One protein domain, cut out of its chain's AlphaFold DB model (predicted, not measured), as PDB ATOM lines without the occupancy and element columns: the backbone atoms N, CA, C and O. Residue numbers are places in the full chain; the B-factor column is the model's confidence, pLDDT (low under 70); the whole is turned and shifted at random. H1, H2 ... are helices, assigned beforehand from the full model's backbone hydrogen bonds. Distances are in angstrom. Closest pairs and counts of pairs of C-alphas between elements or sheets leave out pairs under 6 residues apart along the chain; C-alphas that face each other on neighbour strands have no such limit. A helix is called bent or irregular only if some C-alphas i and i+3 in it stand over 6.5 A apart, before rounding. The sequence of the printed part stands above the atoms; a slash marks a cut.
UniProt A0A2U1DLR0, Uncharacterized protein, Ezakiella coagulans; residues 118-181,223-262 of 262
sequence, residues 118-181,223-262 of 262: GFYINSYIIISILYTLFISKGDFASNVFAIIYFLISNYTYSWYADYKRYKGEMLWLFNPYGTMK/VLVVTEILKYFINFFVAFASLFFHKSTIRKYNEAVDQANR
ATOM      1  N   GLY A 118     189.958 265.681 175.203       87.81
ATOM      2  CA  GLY A 118     190.065 264.723 174.101       87.81
ATOM      3  C   GLY A 118     189.253 265.099 172.857       87.81
ATOM      4  O   GLY A 118     189.636 264.717 171.760       87.81
ATOM      5  N   PHE A 119     188.194 265.905 172.996       89.81
ATOM      6  CA  PHE A 119     187.432 266.437 171.860       89.81
ATOM      7  C   PHE A 119     188.294 267.290 170.920       89.81
ATOM      8  O   PHE A 119     188.113 267.266 169.703       89.81
ATOM      9  N   TYR A 120     189.251 268.020 171.494       91.62
ATOM     10  CA  TYR A 120     190.149 268.914 170.771       91.62
ATOM     11  C   TYR A 120     191.428 268.213 170.306       91.62
ATOM     12  O   TYR A 120     192.209 268.810 169.571       91.62
ATOM     13  N   ILE A 121     191.658 266.960 170.706       89.94
ATOM     14  CA  ILE A 121     192.810 266.171 170.268       89.94
ATOM     15  C   ILE A 121     192.423 265.442 168.983       89.94
ATOM     16  O   ILE A 121     191.728 264.429 168.988       89.94
ATOM     17  N   ASN A 122     192.879 265.977 167.859       89.69
ATOM     18  CA  ASN A 122     192.668 265.421 166.529       89.69
ATOM     19  C   ASN A 122     193.979 265.456 165.727       89.69
ATOM     20  O   ASN A 122     194.969 266.056 166.151       89.69
ATOM     21  N   SER A 123     194.003 264.811 164.559       87.88
ATOM     22  CA  SER A 123     195.224 264.769 163.754       87.88
ATOM     23  C   SER A 123     195.667 266.146 163.258       87.88
ATOM     24  O   SER A 123     196.865 266.368 163.119       87.88
ATOM     25  N   TYR A 124     194.743 267.101 163.089       93.12
ATOM     26  CA  TYR A 124     195.090 268.472 162.723       93.12
ATOM     27  C   TYR A 124     195.982 269.134 163.779       93.12
ATOM     28  O   TYR A 124     197.068 269.600 163.431       93.12
ATOM     29  N   ILE A 125     195.594 269.128 165.060       93.75
ATOM     30  CA  ILE A 125     196.417 269.753 166.108       93.75
ATOM     31  C   ILE A 125     197.722 268.987 166.347       93.75
ATOM     32  O   ILE A 125     198.763 269.608 166.544       93.75
ATOM     33  N   ILE A 126     197.697 267.651 166.267       91.12
ATOM     34  CA  ILE A 126     198.897 266.821 166.449       91.12
ATOM     35  C   ILE A 126     199.926 267.138 165.360       91.12
ATOM     36  O   ILE A 126     201.073 267.451 165.672       91.12
ATOM     37  N   ILE A 127     199.517 267.110 164.091       92.06
ATOM     38  CA  ILE A 127     200.418 267.376 162.963       92.06
ATOM     39  C   ILE A 127     200.873 268.842 162.972       92.06
ATOM     40  O   ILE A 127     202.047 269.101 162.731       92.06
ATOM     41  N   SER A 128     200.001 269.791 163.333       93.62
ATOM     42  CA  SER A 128     200.368 271.212 163.475       93.62
ATOM     43  C   SER A 128     201.460 271.439 164.528       93.62
ATOM     44  O   SER A 128     202.415 272.186 164.301       93.62
ATOM     45  N   ILE A 129     201.349 270.770 165.680       90.44
ATOM     46  CA  ILE A 129     202.347 270.854 166.754       90.44
ATOM     47  C   ILE A 129     203.657 270.206 166.305       90.44
ATOM     48  O   ILE A 129     204.710 270.820 166.450       90.44
ATOM     49  N   LEU A 130     203.608 269.009 165.709       90.38
ATOM     50  CA  LEU A 130     204.803 268.341 165.181       90.38
ATOM     51  C   LEU A 130     205.502 269.190 164.113       90.38
ATOM     52  O   LEU A 130     206.723 269.320 164.133       90.38
ATOM     53  N   TYR A 131     204.735 269.812 163.218       89.94
ATOM     54  CA  TYR A 131     205.262 270.744 162.229       89.94
ATOM     55  C   TYR A 131     205.980 271.917 162.903       89.94
ATOM     56  O   TYR A 131     207.117 272.223 162.553       89.94
ATOM     57  N   THR A 132     205.361 272.534 163.909       88.88
ATOM     58  CA  THR A 132     205.971 273.671 164.616       88.88
ATOM     59  C   THR A 132     207.238 273.280 165.378       88.88
ATOM     60  O   THR A 132     208.195 274.042 165.390       88.88
ATOM     61  N   LEU A 133     207.264 272.096 165.997       85.44
ATOM     62  CA  LEU A 133     208.388 271.652 166.825       85.44
ATOM     63  C   LEU A 133     209.581 271.133 166.015       85.44
ATOM     64  O   LEU A 133     210.719 271.330 166.427       85.44
ATOM     65  N   PHE A 134     209.331 270.439 164.901       85.75
ATOM     66  CA  PHE A 134     210.373 269.688 164.192       85.75
ATOM     67  C   PHE A 134     210.682 270.209 162.787       85.75
ATOM     68  O   PHE A 134     211.740 269.890 162.248       85.75
ATOM     69  N   ILE A 135     209.772 270.969 162.172       83.50
ATOM     70  CA  ILE A 135     209.879 271.374 160.760       83.50
ATOM     71  C   ILE A 135     210.025 272.893 160.624       83.50
ATOM     72  O   ILE A 135     210.822 273.359 159.807       83.50
ATOM     73  N   SER A 136     209.282 273.673 161.415       82.31
ATOM     74  CA  SER A 136     209.367 275.134 161.407       82.31
ATOM     75  C   SER A 136     210.765 275.593 161.819       82.31
ATOM     76  O   SER A 136     211.252 275.256 162.894       82.31
ATOM     77  N   LYS A 137     211.403 276.403 160.970       86.00
ATOM     78  CA  LYS A 137     212.687 277.066 161.259       86.00
ATOM     79  C   LYS A 137     212.513 278.503 161.761       86.00
ATOM     80  O   LYS A 137     213.457 279.281 161.711       86.00
ATOM     81  N   GLY A 138     211.299 278.875 162.162       82.44
ATOM     82  CA  GLY A 138     211.011 280.219 162.645       82.44
ATOM     83  C   GLY A 138     211.627 280.498 164.018       82.44
ATOM     84  O   GLY A 138     211.864 279.578 164.803       82.44
ATOM     85  N   ASP A 139     211.833 281.777 164.324       87.69
ATOM     86  CA  ASP A 139     212.266 282.229 165.648       87.69
ATOM     87  C   ASP A 139     211.207 281.924 166.717       87.69
ATOM     88  O   ASP A 139     210.022 281.747 166.410       87.69
ATOM     89  N   PHE A 140     211.610 281.935 167.994       86.25
ATOM     90  CA  PHE A 140     210.739 281.615 169.134       86.25
ATOM     91  C   PHE A 140     209.382 282.333 169.072       86.25
ATOM     92  O   PHE A 140     208.341 281.691 169.198       86.25
ATOM     93  N   ALA A 141     209.378 283.641 168.801       89.19
ATOM     94  CA  ALA A 141     208.152 284.428 168.707       89.19
ATOM     95  C   ALA A 141     207.211 283.918 167.601       89.19
ATOM     96  O   ALA A 141     206.016 283.748 167.833       89.19
ATOM     97  N   SER A 142     207.746 283.619 166.414       87.88
ATOM     98  CA  SER A 142     206.951 283.111 165.289       87.88
ATOM     99  C   SER A 142     206.330 281.745 165.594       87.88
ATOM    100  O   SER A 142     205.156 281.521 165.296       87.88
ATOM    101  N   ASN A 143     207.068 280.869 166.283       89.19
ATOM    102  CA  ASN A 143     206.564 279.566 166.707       89.19
ATOM    103  C   ASN A 143     205.478 279.709 167.783       89.19
ATOM    104  O   ASN A 143     204.482 278.991 167.739       89.19
ATOM    105  N   VAL A 144     205.609 280.665 168.708       89.81
ATOM    106  CA  VAL A 144     204.555 280.975 169.690       89.81
ATOM    107  C   VAL A 144     203.283 281.460 168.993       89.81
ATOM    108  O   VAL A 144     202.201 280.948 169.285       89.81
ATOM    109  N   PHE A 145     203.386 282.385 168.033       91.25
ATOM    110  CA  PHE A 145     202.224 282.832 167.255       91.25
ATOM    111  C   PHE A 145     201.582 281.688 166.467       91.25
ATOM    112  O   PHE A 145     200.355 281.583 166.440       91.25
ATOM    113  N   ALA A 146     202.388 280.799 165.881       91.38
ATOM    114  CA  ALA A 146     201.893 279.610 165.199       91.38
ATOM    115  C   ALA A 146     201.128 278.686 166.159       91.38
ATOM    116  O   ALA A 146     200.008 278.284 165.854       91.38
ATOM    117  N   ILE A 147     201.669 278.410 167.349       91.50
ATOM    118  CA  ILE A 147     200.997 277.594 168.372       91.50
ATOM    119  C   ILE A 147     199.661 278.222 168.778       91.50
ATOM    120  O   ILE A 147     198.645 277.528 168.804       91.50
ATOM    121  N   ILE A 148     199.630 279.530 169.049       92.38
ATOM    122  CA  ILE A 148     198.392 280.244 169.400       92.38
ATOM    123  C   ILE A 148     197.367 280.119 168.267       92.38
ATOM    124  O   ILE A 148     196.213 279.760 168.511       92.38
ATOM    125  N   TYR A 149     197.788 280.354 167.022       93.81
ATOM    126  CA  TYR A 149     196.937 280.178 165.849       93.81
ATOM    127  C   TYR A 149     196.388 278.750 165.752       93.81
ATOM    128  O   TYR A 149     195.185 278.559 165.547       93.81
ATOM    129  N   PHE A 150     197.233 277.734 165.934       95.12
ATOM    130  CA  PHE A 150     196.818 276.337 165.866       95.12
ATOM    131  C   PHE A 150     195.830 275.978 166.968       95.12
ATOM    132  O   PHE A 150     194.861 275.276 166.694       95.12
ATOM    133  N   LEU A 151     195.988 276.509 168.180       94.00
ATOM    134  CA  LEU A 151     195.028 276.301 169.264       94.00
ATOM    135  C   LEU A 151     193.660 276.929 168.953       94.00
ATOM    136  O   LEU A 151     192.632 276.263 169.100       94.00
ATOM    137  N   ILE A 152     193.634 278.178 168.477       94.00
ATOM    138  CA  ILE A 152     192.384 278.892 168.165       94.00
ATOM    139  C   ILE A 152     191.675 278.259 166.959       94.00
ATOM    140  O   ILE A 152     190.473 277.981 167.003       94.00
ATOM    141  N   SER A 153     192.411 277.987 165.881       95.75
ATOM    142  CA  SER A 153     191.857 277.323 164.697       95.75
ATOM    143  C   SER A 153     191.368 275.915 165.034       95.75
ATOM    144  O   SER A 153     190.255 275.561 164.651       95.75
ATOM    145  N   ASN A 154     192.106 275.152 165.846       95.50
ATOM    146  CA  ASN A 154     191.688 273.826 166.292       95.50
ATOM    147  C   ASN A 154     190.401 273.850 167.123       95.50
ATOM    148  O   ASN A 154     189.555 272.967 166.961       95.50
ATOM    149  N   TYR A 155     190.228 274.852 167.989       94.00
ATOM    150  CA  TYR A 155     188.987 275.029 168.740       94.00
ATOM    151  C   TYR A 155     187.785 275.130 167.792       94.00
ATOM    152  O   TYR A 155     186.848 274.335 167.888       94.00
ATOM    153  N   THR A 156     187.837 276.046 166.820       94.81
ATOM    154  CA  THR A 156     186.722 276.235 165.873       94.81
ATOM    155  C   THR A 156     186.526 275.042 164.938       94.81
ATOM    156  O   THR A 156     185.387 274.639 164.676       94.81
ATOM    157  N   TYR A 157     187.629 274.439 164.493       95.19
ATOM    158  CA  TYR A 157     187.645 273.263 163.635       95.19
ATOM    159  C   TYR A 157     187.008 272.054 164.315       95.19
ATOM    160  O   TYR A 157     186.222 271.353 163.685       95.19
ATOM    161  N   SER A 158     187.291 271.815 165.598       93.31
ATOM    162  CA  SER A 158     186.773 270.649 166.323       93.31
ATOM    163  C   SER A 158     185.243 270.643 166.350       93.31
ATOM    164  O   SER A 158     184.624 269.615 166.075       93.31
ATOM    165  N   TRP A 159     184.628 271.810 166.563       92.81
ATOM    166  CA  TRP A 159     183.175 271.985 166.487       92.81
ATOM    167  C   TRP A 159     182.619 271.809 165.075       92.81
ATOM    168  O   TRP A 159     181.563 271.203 164.895       92.81
ATOM    169  N   TYR A 160     183.331 272.293 164.058       93.12
ATOM    170  CA  TYR A 160     182.931 272.083 162.668       93.12
ATOM    171  C   TYR A 160     183.007 270.610 162.257       93.12
ATOM    172  O   TYR A 160     182.057 270.078 161.678       93.12
ATOM    173  N   ALA A 161     184.109 269.941 162.582       92.00
ATOM    174  CA  ALA A 161     184.305 268.527 162.322       92.00
ATOM    175  C   ALA A 161     183.223 267.697 163.019       92.00
ATOM    176  O   ALA A 161     182.661 266.790 162.406       92.00
ATOM    177  N   ASP A 162     182.877 268.034 164.263       89.81
ATOM    178  CA  ASP A 162     181.819 267.337 164.987       89.81
ATOM    179  C   ASP A 162     180.435 267.553 164.380       89.81
ATOM    180  O   ASP A 162     179.710 266.590 164.153       89.81
ATOM    181  N   TYR A 163     180.109 268.785 163.992       89.56
ATOM    182  CA  TYR A 163     178.885 269.085 163.251       89.56
ATOM    183  C   TYR A 163     178.773 268.284 161.942       89.56
ATOM    184  O   TYR A 163     177.710 267.748 161.620       89.56
ATOM    185  N   LYS A 164     179.868 268.161 161.184       90.38
ATOM    186  CA  LYS A 164     179.894 267.358 159.952       90.38
ATOM    187  C   LYS A 164     179.720 265.867 160.227       90.38
ATOM    188  O   LYS A 164     178.928 265.222 159.539       90.38
ATOM    189  N   ARG A 165     180.380 265.340 161.265       87.88
ATOM    190  CA  ARG A 165     180.178 263.958 161.731       87.88
ATOM    191  C   ARG A 165     178.728 263.706 162.120       87.88
ATOM    192  O   ARG A 165     178.166 262.694 161.714       87.88
ATOM    193  N   TYR A 166     178.128 264.640 162.851       84.88
ATOM    194  CA  TYR A 166     176.747 264.561 163.303       84.88
ATOM    195  C   TYR A 166     175.759 264.458 162.134       84.88
ATOM    196  O   TYR A 166     174.825 263.663 162.168       84.88
ATOM    197  N   LYS A 167     176.013 265.200 161.052       84.50
ATOM    198  CA  LYS A 167     175.238 265.117 159.805       84.50
ATOM    199  C   LYS A 167     175.527 263.886 158.942       84.50
ATOM    200  O   LYS A 167     174.837 263.675 157.950       84.50
ATOM    201  N   GLY A 168     176.556 263.104 159.265       82.62
ATOM    202  CA  GLY A 168     177.022 262.001 158.423       82.62
ATOM    203  C   GLY A 168     177.772 262.446 157.160       82.62
ATOM    204  O   GLY A 168     177.999 261.637 156.262       82.62
ATOM    205  N   GLU A 169     178.183 263.712 157.069       84.25
ATOM    206  CA  GLU A 169     178.895 264.248 155.908       84.25
ATOM    207  C   GLU A 169     180.405 264.020 156.038       84.25
ATOM    208  O   GLU A 169     181.001 264.300 157.079       84.25
ATOM    209  N   MET A 170     181.051 263.559 154.958       82.69
ATOM    210  CA  MET A 170     182.515 263.412 154.880       82.69
ATOM    211  C   MET A 170     183.116 262.651 156.079       82.69
ATOM    212  O   MET A 170     184.173 263.006 156.602       82.69
ATOM    213  N   LEU A 171     182.448 261.576 156.520       81.38
ATOM    214  CA  LEU A 171     182.855 260.793 157.693       81.38
ATOM    215  C   LEU A 171     184.284 260.255 157.586       81.38
ATOM    216  O   LEU A 171     184.987 260.193 158.586       81.38
ATOM    217  N   TRP A 172     184.744 259.896 156.387       80.81
ATOM    218  CA  TRP A 172     186.121 259.442 156.191       80.81
ATOM    219  C   TRP A 172     187.149 260.521 156.579       80.81
ATOM    220  O   TRP A 172     188.200 260.174 157.117       80.81
ATOM    221  N   LEU A 173     186.827 261.806 156.367       86.69
ATOM    222  CA  LEU A 173     187.674 262.964 156.655       86.69
ATOM    223  C   LEU A 173     187.608 263.344 158.138       86.69
ATOM    224  O   LEU A 173     188.638 263.353 158.814       86.69
ATOM    225  N   PHE A 174     186.398 263.593 158.648       87.00
ATOM    226  CA  PHE A 174     186.193 264.168 159.981       87.00
ATOM    227  C   PHE A 174     186.144 263.142 161.116       87.00
ATOM    228  O   PHE A 174     186.209 263.530 162.281       87.00
ATOM    229  N   ASN A 175     186.032 261.842 160.831       82.69
ATOM    230  CA  ASN A 175     186.078 260.823 161.878       82.69
ATOM    231  C   ASN A 175     187.524 260.624 162.374       82.69
ATOM    232  O   ASN A 175     188.390 260.307 161.549       82.69
ATOM    233  N   PRO A 176     187.785 260.734 163.694       72.56
ATOM    234  CA  PRO A 176     189.122 260.545 164.264       72.56
ATOM    235  C   PRO A 176     189.743 259.179 163.936       72.56
ATOM    236  O   PRO A 176     190.956 259.085 163.807       72.56
ATOM    237  N   TYR A 177     188.931 258.135 163.728       72.69
ATOM    238  CA  TYR A 177     189.416 256.785 163.397       72.69
ATOM    239  C   TYR A 177     189.179 256.381 161.935       72.69
ATOM    240  O   TYR A 177     189.400 255.223 161.572       72.69
ATOM    241  N   GLY A 178     188.714 257.298 161.077       77.94
ATOM    242  CA  GLY A 178     188.436 256.985 159.667       77.94
ATOM    243  C   GLY A 178     189.681 256.488 158.927       77.94
ATOM    244  O   GLY A 178     189.621 255.546 158.143       77.94
ATOM    245  N   THR A 179     190.829 257.068 159.259       83.75
ATOM    246  CA  THR A 179     192.141 256.764 158.687       83.75
ATOM    247  C   THR A 179     192.652 255.392 159.108       83.75
ATOM    248  O   THR A 179     193.115 254.632 158.264       83.75
ATOM    249  N   MET A 180     192.485 255.018 160.381       85.62
ATOM    250  CA  MET A 180     192.833 253.675 160.866       85.62
ATOM    251  C   MET A 180     191.999 252.585 160.187       85.62
ATOM    252  O   MET A 180     192.537 251.546 159.810       85.62
ATOM    253  N   LYS A 181     190.695 252.827 159.987       85.44
ATOM    254  CA  LYS A 181     189.818 251.889 159.268       85.44
ATOM    255  C   LYS A 181     190.238 251.731 157.808       85.44
ATOM    256  O   LYS A 181     190.310 250.608 157.318       85.44
ATOM    257  N   VAL A 223     199.845 253.753 154.180       93.44
ATOM    258  CA  VAL A 223     198.497 254.260 153.891       93.44
ATOM    259  C   VAL A 223     198.023 255.205 154.994       93.44
ATOM    260  O   VAL A 223     197.439 256.246 154.690       93.44
ATOM    261  N   LEU A 224     198.298 254.883 156.261       92.69
ATOM    262  CA  LEU A 224     197.955 255.736 157.396       92.69
ATOM    263  C   LEU A 224     198.643 257.100 157.281       92.69
ATOM    264  O   LEU A 224     197.955 258.119 157.318       92.69
ATOM    265  N   VAL A 225     199.964 257.131 157.084       92.06
ATOM    266  CA  VAL A 225     200.745 258.375 156.996       92.06
ATOM    267  C   VAL A 225     200.314 259.224 155.801       92.06
ATOM    268  O   VAL A 225     200.020 260.405 155.969       92.06
ATOM    269  N   VAL A 226     200.216 258.634 154.605       92.81
ATOM    270  CA  VAL A 226     199.814 259.361 153.388       92.81
ATOM    271  C   VAL A 226     198.416 259.957 153.542       92.81
ATOM    272  O   VAL A 226     198.192 261.122 153.211       92.81
ATOM    273  N   THR A 227     197.476 259.182 154.085       92.25
ATOM    274  CA  THR A 227     196.101 259.654 154.268       92.25
ATOM    275  C   THR A 227     196.023 260.739 155.342       92.25
ATOM    276  O   THR A 227     195.296 261.709 155.152       92.25
ATOM    277  N   GLU A 228     196.771 260.632 156.444       92.06
ATOM    278  CA  GLU A 228     196.824 261.689 157.466       92.06
ATOM    279  C   GLU A 228     197.431 262.992 156.932       92.06
ATOM    280  O   GLU A 228     196.894 264.063 157.206       92.06
ATOM    281  N   ILE A 229     198.479 262.924 156.106       91.88
ATOM    282  CA  ILE A 229     199.058 264.111 155.458       91.88
ATOM    283  C   ILE A 229     198.034 264.765 154.521       91.88
ATOM    284  O   ILE A 229     197.814 265.975 154.589       91.88
ATOM    285  N   LEU A 230     197.355 263.978 153.680       92.50
ATOM    286  CA  LEU A 230     196.316 264.493 152.784       92.50
ATOM    287  C   LEU A 230     195.172 265.152 153.567       92.50
ATOM    288  O   LEU A 230     194.743 266.260 153.241       92.50
ATOM    289  N   LYS A 231     194.698 264.489 154.627       92.69
ATOM    290  CA  LYS A 231     193.687 265.045 155.528       92.69
ATOM    291  C   LYS A 231     194.155 266.343 156.158       92.69
ATOM    292  O   LYS A 231     193.370 267.280 156.226       92.69
ATOM    293  N   TYR A 232     195.400 266.403 156.620       93.31
ATOM    294  CA  TYR A 232     195.963 267.596 157.235       93.31
ATOM    295  C   TYR A 232     195.915 268.793 156.289       93.31
ATOM    296  O   TYR A 232     195.414 269.841 156.687       93.31
ATOM    297  N   PHE A 233     196.333 268.629 155.031       93.44
ATOM    298  CA  PHE A 233     196.258 269.705 154.039       93.44
ATOM    299  C   PHE A 233     194.831 270.221 153.848       93.44
ATOM    300  O   PHE A 233     194.609 271.428 153.864       93.44
ATOM    301  N   ILE A 234     193.849 269.324 153.730       93.56
ATOM    302  CA  ILE A 234     192.437 269.715 153.612       93.56
ATOM    303  C   ILE A 234     191.968 270.420 154.894       93.56
ATOM    304  O   ILE A 234     191.376 271.499 154.846       93.56
ATOM    305  N   ASN A 235     192.253 269.823 156.051       93.81
ATOM    306  CA  ASN A 235     191.816 270.309 157.353       93.81
ATOM    307  C   ASN A 235     192.453 271.647 157.718       93.81
ATOM    308  O   ASN A 235     191.802 272.434 158.388       93.81
ATOM    309  N   PHE A 236     193.664 271.944 157.248       93.81
ATOM    310  CA  PHE A 236     194.311 273.237 157.441       93.81
ATOM    311  C   PHE A 236     193.469 274.380 156.859       93.81
ATOM    312  O   PHE A 236     193.164 275.345 157.560       93.81
ATOM    313  N   PHE A 237     193.000 274.241 155.614       94.94
ATOM    314  CA  PHE A 237     192.127 275.245 154.996       94.94
ATOM    315  C   PHE A 237     190.746 275.296 155.649       94.94
ATOM    316  O   PHE A 237     190.192 276.376 155.847       94.94
ATOM    317  N   VAL A 238     190.191 274.140 156.020       94.50
ATOM    318  CA  VAL A 238     188.904 274.074 156.727       94.50
ATOM    319  C   VAL A 238     188.990 274.746 158.098       94.50
ATOM    320  O   VAL A 238     188.077 275.482 158.459       94.50
ATOM    321  N   ALA A 239     190.071 274.519 158.844       95.56
ATOM    322  CA  ALA A 239     190.311 275.093 160.163       95.56
ATOM    323  C   ALA A 239     190.521 276.607 160.099       95.56
ATOM    324  O   ALA A 239     190.024 277.340 160.954       95.56
ATOM    325  N   PHE A 240     191.203 277.089 159.058       94.81
ATOM    326  CA  PHE A 240     191.281 278.518 158.777       94.81
ATOM    327  C   PHE A 240     189.891 279.100 158.504       94.81
ATOM    328  O   PHE A 240     189.470 280.063 159.143       94.81
ATOM    329  N   ALA A 241     189.142 278.486 157.587       94.12
ATOM    330  CA  ALA A 241     187.826 278.973 157.208       94.12
ATOM    331  C   ALA A 241     186.848 278.943 158.402       94.12
ATOM    332  O   ALA A 241     186.040 279.862 158.562       94.12
ATOM    333  N   SER A 242     186.958 277.945 159.287       94.06
ATOM    334  CA  SER A 242     186.071 277.793 160.441       94.06
ATOM    335  C   SER A 242     186.163 278.905 161.468       94.06
ATOM    336  O   SER A 242     185.186 279.106 162.189       94.06
ATOM    337  N   LEU A 243     187.254 279.672 161.490       94.31
ATOM    338  CA  LEU A 243     187.363 280.883 162.306       94.31
ATOM    339  C   LEU A 243     186.255 281.892 161.966       94.31
ATOM    340  O   LEU A 243     185.645 282.482 162.855       94.31
ATOM    341  N   PHE A 244     185.938 282.044 160.680       92.88
ATOM    342  CA  PHE A 244     184.999 283.063 160.205       92.88
ATOM    343  C   PHE A 244     183.535 282.646 160.357       92.88
ATOM    344  O   PHE A 244     182.667 283.489 160.576       92.88
ATOM    345  N   PHE A 245     183.239 281.347 160.273       91.44
ATOM    346  CA  PHE A 245     181.869 280.834 160.364       91.44
ATOM    347  C   PHE A 245     181.563 280.091 161.669       91.44
ATOM    348  O   PHE A 245     180.506 279.463 161.777       91.44
ATOM    349  N   HIS A 246     182.429 280.187 162.685       92.31
ATOM    350  CA  HIS A 246     182.277 279.451 163.943       92.31
ATOM    351  C   HIS A 246     180.907 279.662 164.608       92.31
ATOM    352  O   HIS A 246     180.235 278.689 164.942       92.31
ATOM    353  N   LYS A 247     180.429 280.912 164.704       88.88
ATOM    354  CA  LYS A 247     179.092 281.209 165.254       88.88
ATOM    355  C   LYS A 247     177.979 280.456 164.517       88.88
ATOM    356  O   LYS A 247     177.092 279.883 165.142       88.88
ATOM    357  N   SER A 248     178.050 280.411 163.185       88.19
ATOM    358  CA  SER A 248     177.087 279.664 162.366       88.19
ATOM    359  C   SER A 248     177.177 278.160 162.624       88.19
ATOM    360  O   SER A 248     176.145 277.498 162.719       88.19
ATOM    361  N   THR A 249     178.392 277.623 162.773       89.06
ATOM    362  CA  THR A 249     178.619 276.216 163.129       89.06
ATOM    363  C   THR A 249     177.960 275.867 164.456       89.06
ATOM    364  O   THR A 249     177.239 274.877 164.511       89.06
ATOM    365  N   ILE A 250     178.151 276.677 165.501       88.75
ATOM    366  CA  ILE A 250     177.570 276.411 166.825       88.75
ATOM    367  C   ILE A 250     176.048 276.469 166.791       88.75
ATOM    368  O   ILE A 250     175.401 275.586 167.352       88.75
ATOM    369  N   ARG A 251     175.473 277.439 166.070       87.69
ATOM    370  CA  ARG A 251     174.021 277.501 165.869       87.69
ATOM    371  C   ARG A 251     173.494 276.208 165.253       87.69
ATOM    372  O   ARG A 251     172.680 275.514 165.849       87.69
ATOM    373  N   LYS A 252     174.044 275.848 164.089       88.31
ATOM    374  CA  LYS A 252     173.644 274.662 163.324       88.31
ATOM    375  C   LYS A 252     173.887 273.366 164.091       88.31
ATOM    376  O   LYS A 252     173.151 272.405 163.898       88.31
ATOM    377  N   TYR A 253     174.929 273.321 164.915       86.38
ATOM    378  CA  TYR A 253     175.201 272.200 165.798       86.38
ATOM    379  C   TYR A 253     174.106 272.077 166.858       86.38
ATOM    380  O   TYR A 253     173.470 271.034 166.932       86.38
ATOM    381  N   ASN A 254     173.821 273.138 167.617       83.50
ATOM    382  CA  ASN A 254     172.790 273.116 168.656       83.50
ATOM    383  C   ASN A 254     171.404 272.768 168.087       83.50
ATOM    384  O   ASN A 254     170.724 271.905 168.639       83.50
ATOM    385  N   GLU A 255     171.041 273.351 166.938       84.38
ATOM    386  CA  GLU A 255     169.826 273.004 166.187       84.38
ATOM    387  C   GLU A 255     169.768 271.500 165.871       84.38
ATOM    388  O   GLU A 255     168.756 270.842 166.116       84.38
ATOM    389  N   ALA A 256     170.856 270.942 165.333       81.81
ATOM    390  CA  ALA A 256     170.912 269.544 164.930       81.81
ATOM    391  C   ALA A 256     170.817 268.602 166.137       81.81
ATOM    392  O   ALA A 256     170.075 267.622 166.091       81.81
ATOM    393  N   VAL A 257     171.513 268.919 167.232       79.81
ATOM    394  CA  VAL A 257     171.480 268.082 168.431       79.81
ATOM    395  C   VAL A 257     170.095 268.081 169.072       79.81
ATOM    396  O   VAL A 257     169.613 267.024 169.481       79.81
ATOM    397  N   ASP A 258     169.422 269.223 169.145       81.38
ATOM    398  CA  ASP A 258     168.080 269.272 169.725       81.38
ATOM    399  C   ASP A 258     167.031 268.613 168.826       81.38
ATOM    400  O   ASP A 258     166.089 268.021 169.346       81.38
ATOM    401  N   GLN A 259     167.227 268.603 167.503       78.69
ATOM    402  CA  GLN A 259     166.389 267.822 166.589       78.69
ATOM    403  C   GLN A 259     166.461 266.314 166.847       78.69
ATOM    404  O   GLN A 259     165.418 265.677 166.811       78.69
ATOM    405  N   ALA A 260     167.633 265.726 167.120       75.44
ATOM    406  CA  ALA A 260     167.693 264.277 167.375       75.44
ATOM    407  C   ALA A 260     167.361 263.863 168.812       75.44
ATOM    408  O   ALA A 260     167.285 262.670 169.090       75.44
ATOM    409  N   ASN A 261     167.227 264.818 169.737       72.06
ATOM    410  CA  ASN A 261     166.732 264.538 171.088       72.06
ATOM    411  C   ASN A 261     165.208 264.705 171.213       72.06
ATOM    412  O   ASN A 261     164.677 264.506 172.305       72.06
ATOM    413  N   ARG A 262     164.526 265.090 170.130       60.47
ATOM    414  CA  ARG A 262     163.064 265.082 170.006       60.47
ATOM    415  C   ARG A 262     162.604 263.773 169.384       60.47
ATOM    416  O   ARG A 262     161.519 263.312 169.792       60.47
TER     417      ARG A 262
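Overview. This is residues 118 to 181 and 223 to 262 of the 262 residues of an uncharacterized protein of Ezakiella coagulans (UniProt A0A2U1DLR0). A long bent helix, H5, crosses the helical hairpin of H1 and H2 with its first arm, H5a; its second arm, H5b, runs beside the end of H2. Short H3 packs on H2, and H4 on H5a. The printed part has 104 residues with five named helices; it is all helix, compact with a radius of gyration of the C-alphas of 14.8 A, and spans 52 by 32 by 21 A.

Along the chain. H5, residues 223 to 260, was assigned as one helix by its hydrogen bonds but is bent: C-alphas 244 and 247 are 8.0 A apart. H5a, residues 223 to 244, 32.4 A, begins at C-alpha (198.497, 254.260, 153.891); H5b is residues 247 to 260, 20.5 A. H2 is residues 140 to 166, 38.5 A; H1, residues 123 to 134, begins at C-alpha (195.224, 264.769, 163.754). H3 is residues 171 to 174, H4 178 to 181.

Arrangement. H5a touches H2 with residues 238 to 243 alone, about perpendicular at 87 degrees; the closest C-alphas, Tyr 157 and Ala 239, are 4.7 A apart. H1 and H2 form a hairpin at a shallow tilt of 12 degrees. H3 and H4 touch only at the corner. Every O i to N i+4 pair is within hydrogen-bond range in H1 and H5b, 22 of 23 in H2, 15 of 18 in H5a; H3 and H4 are too short for one.

Size, cuts and confidence. Residues 182 to 222 are not printed; C-alphas 181 and 223 are 10.5 A apart. Residue 262 alone is under 70 in pLDDT.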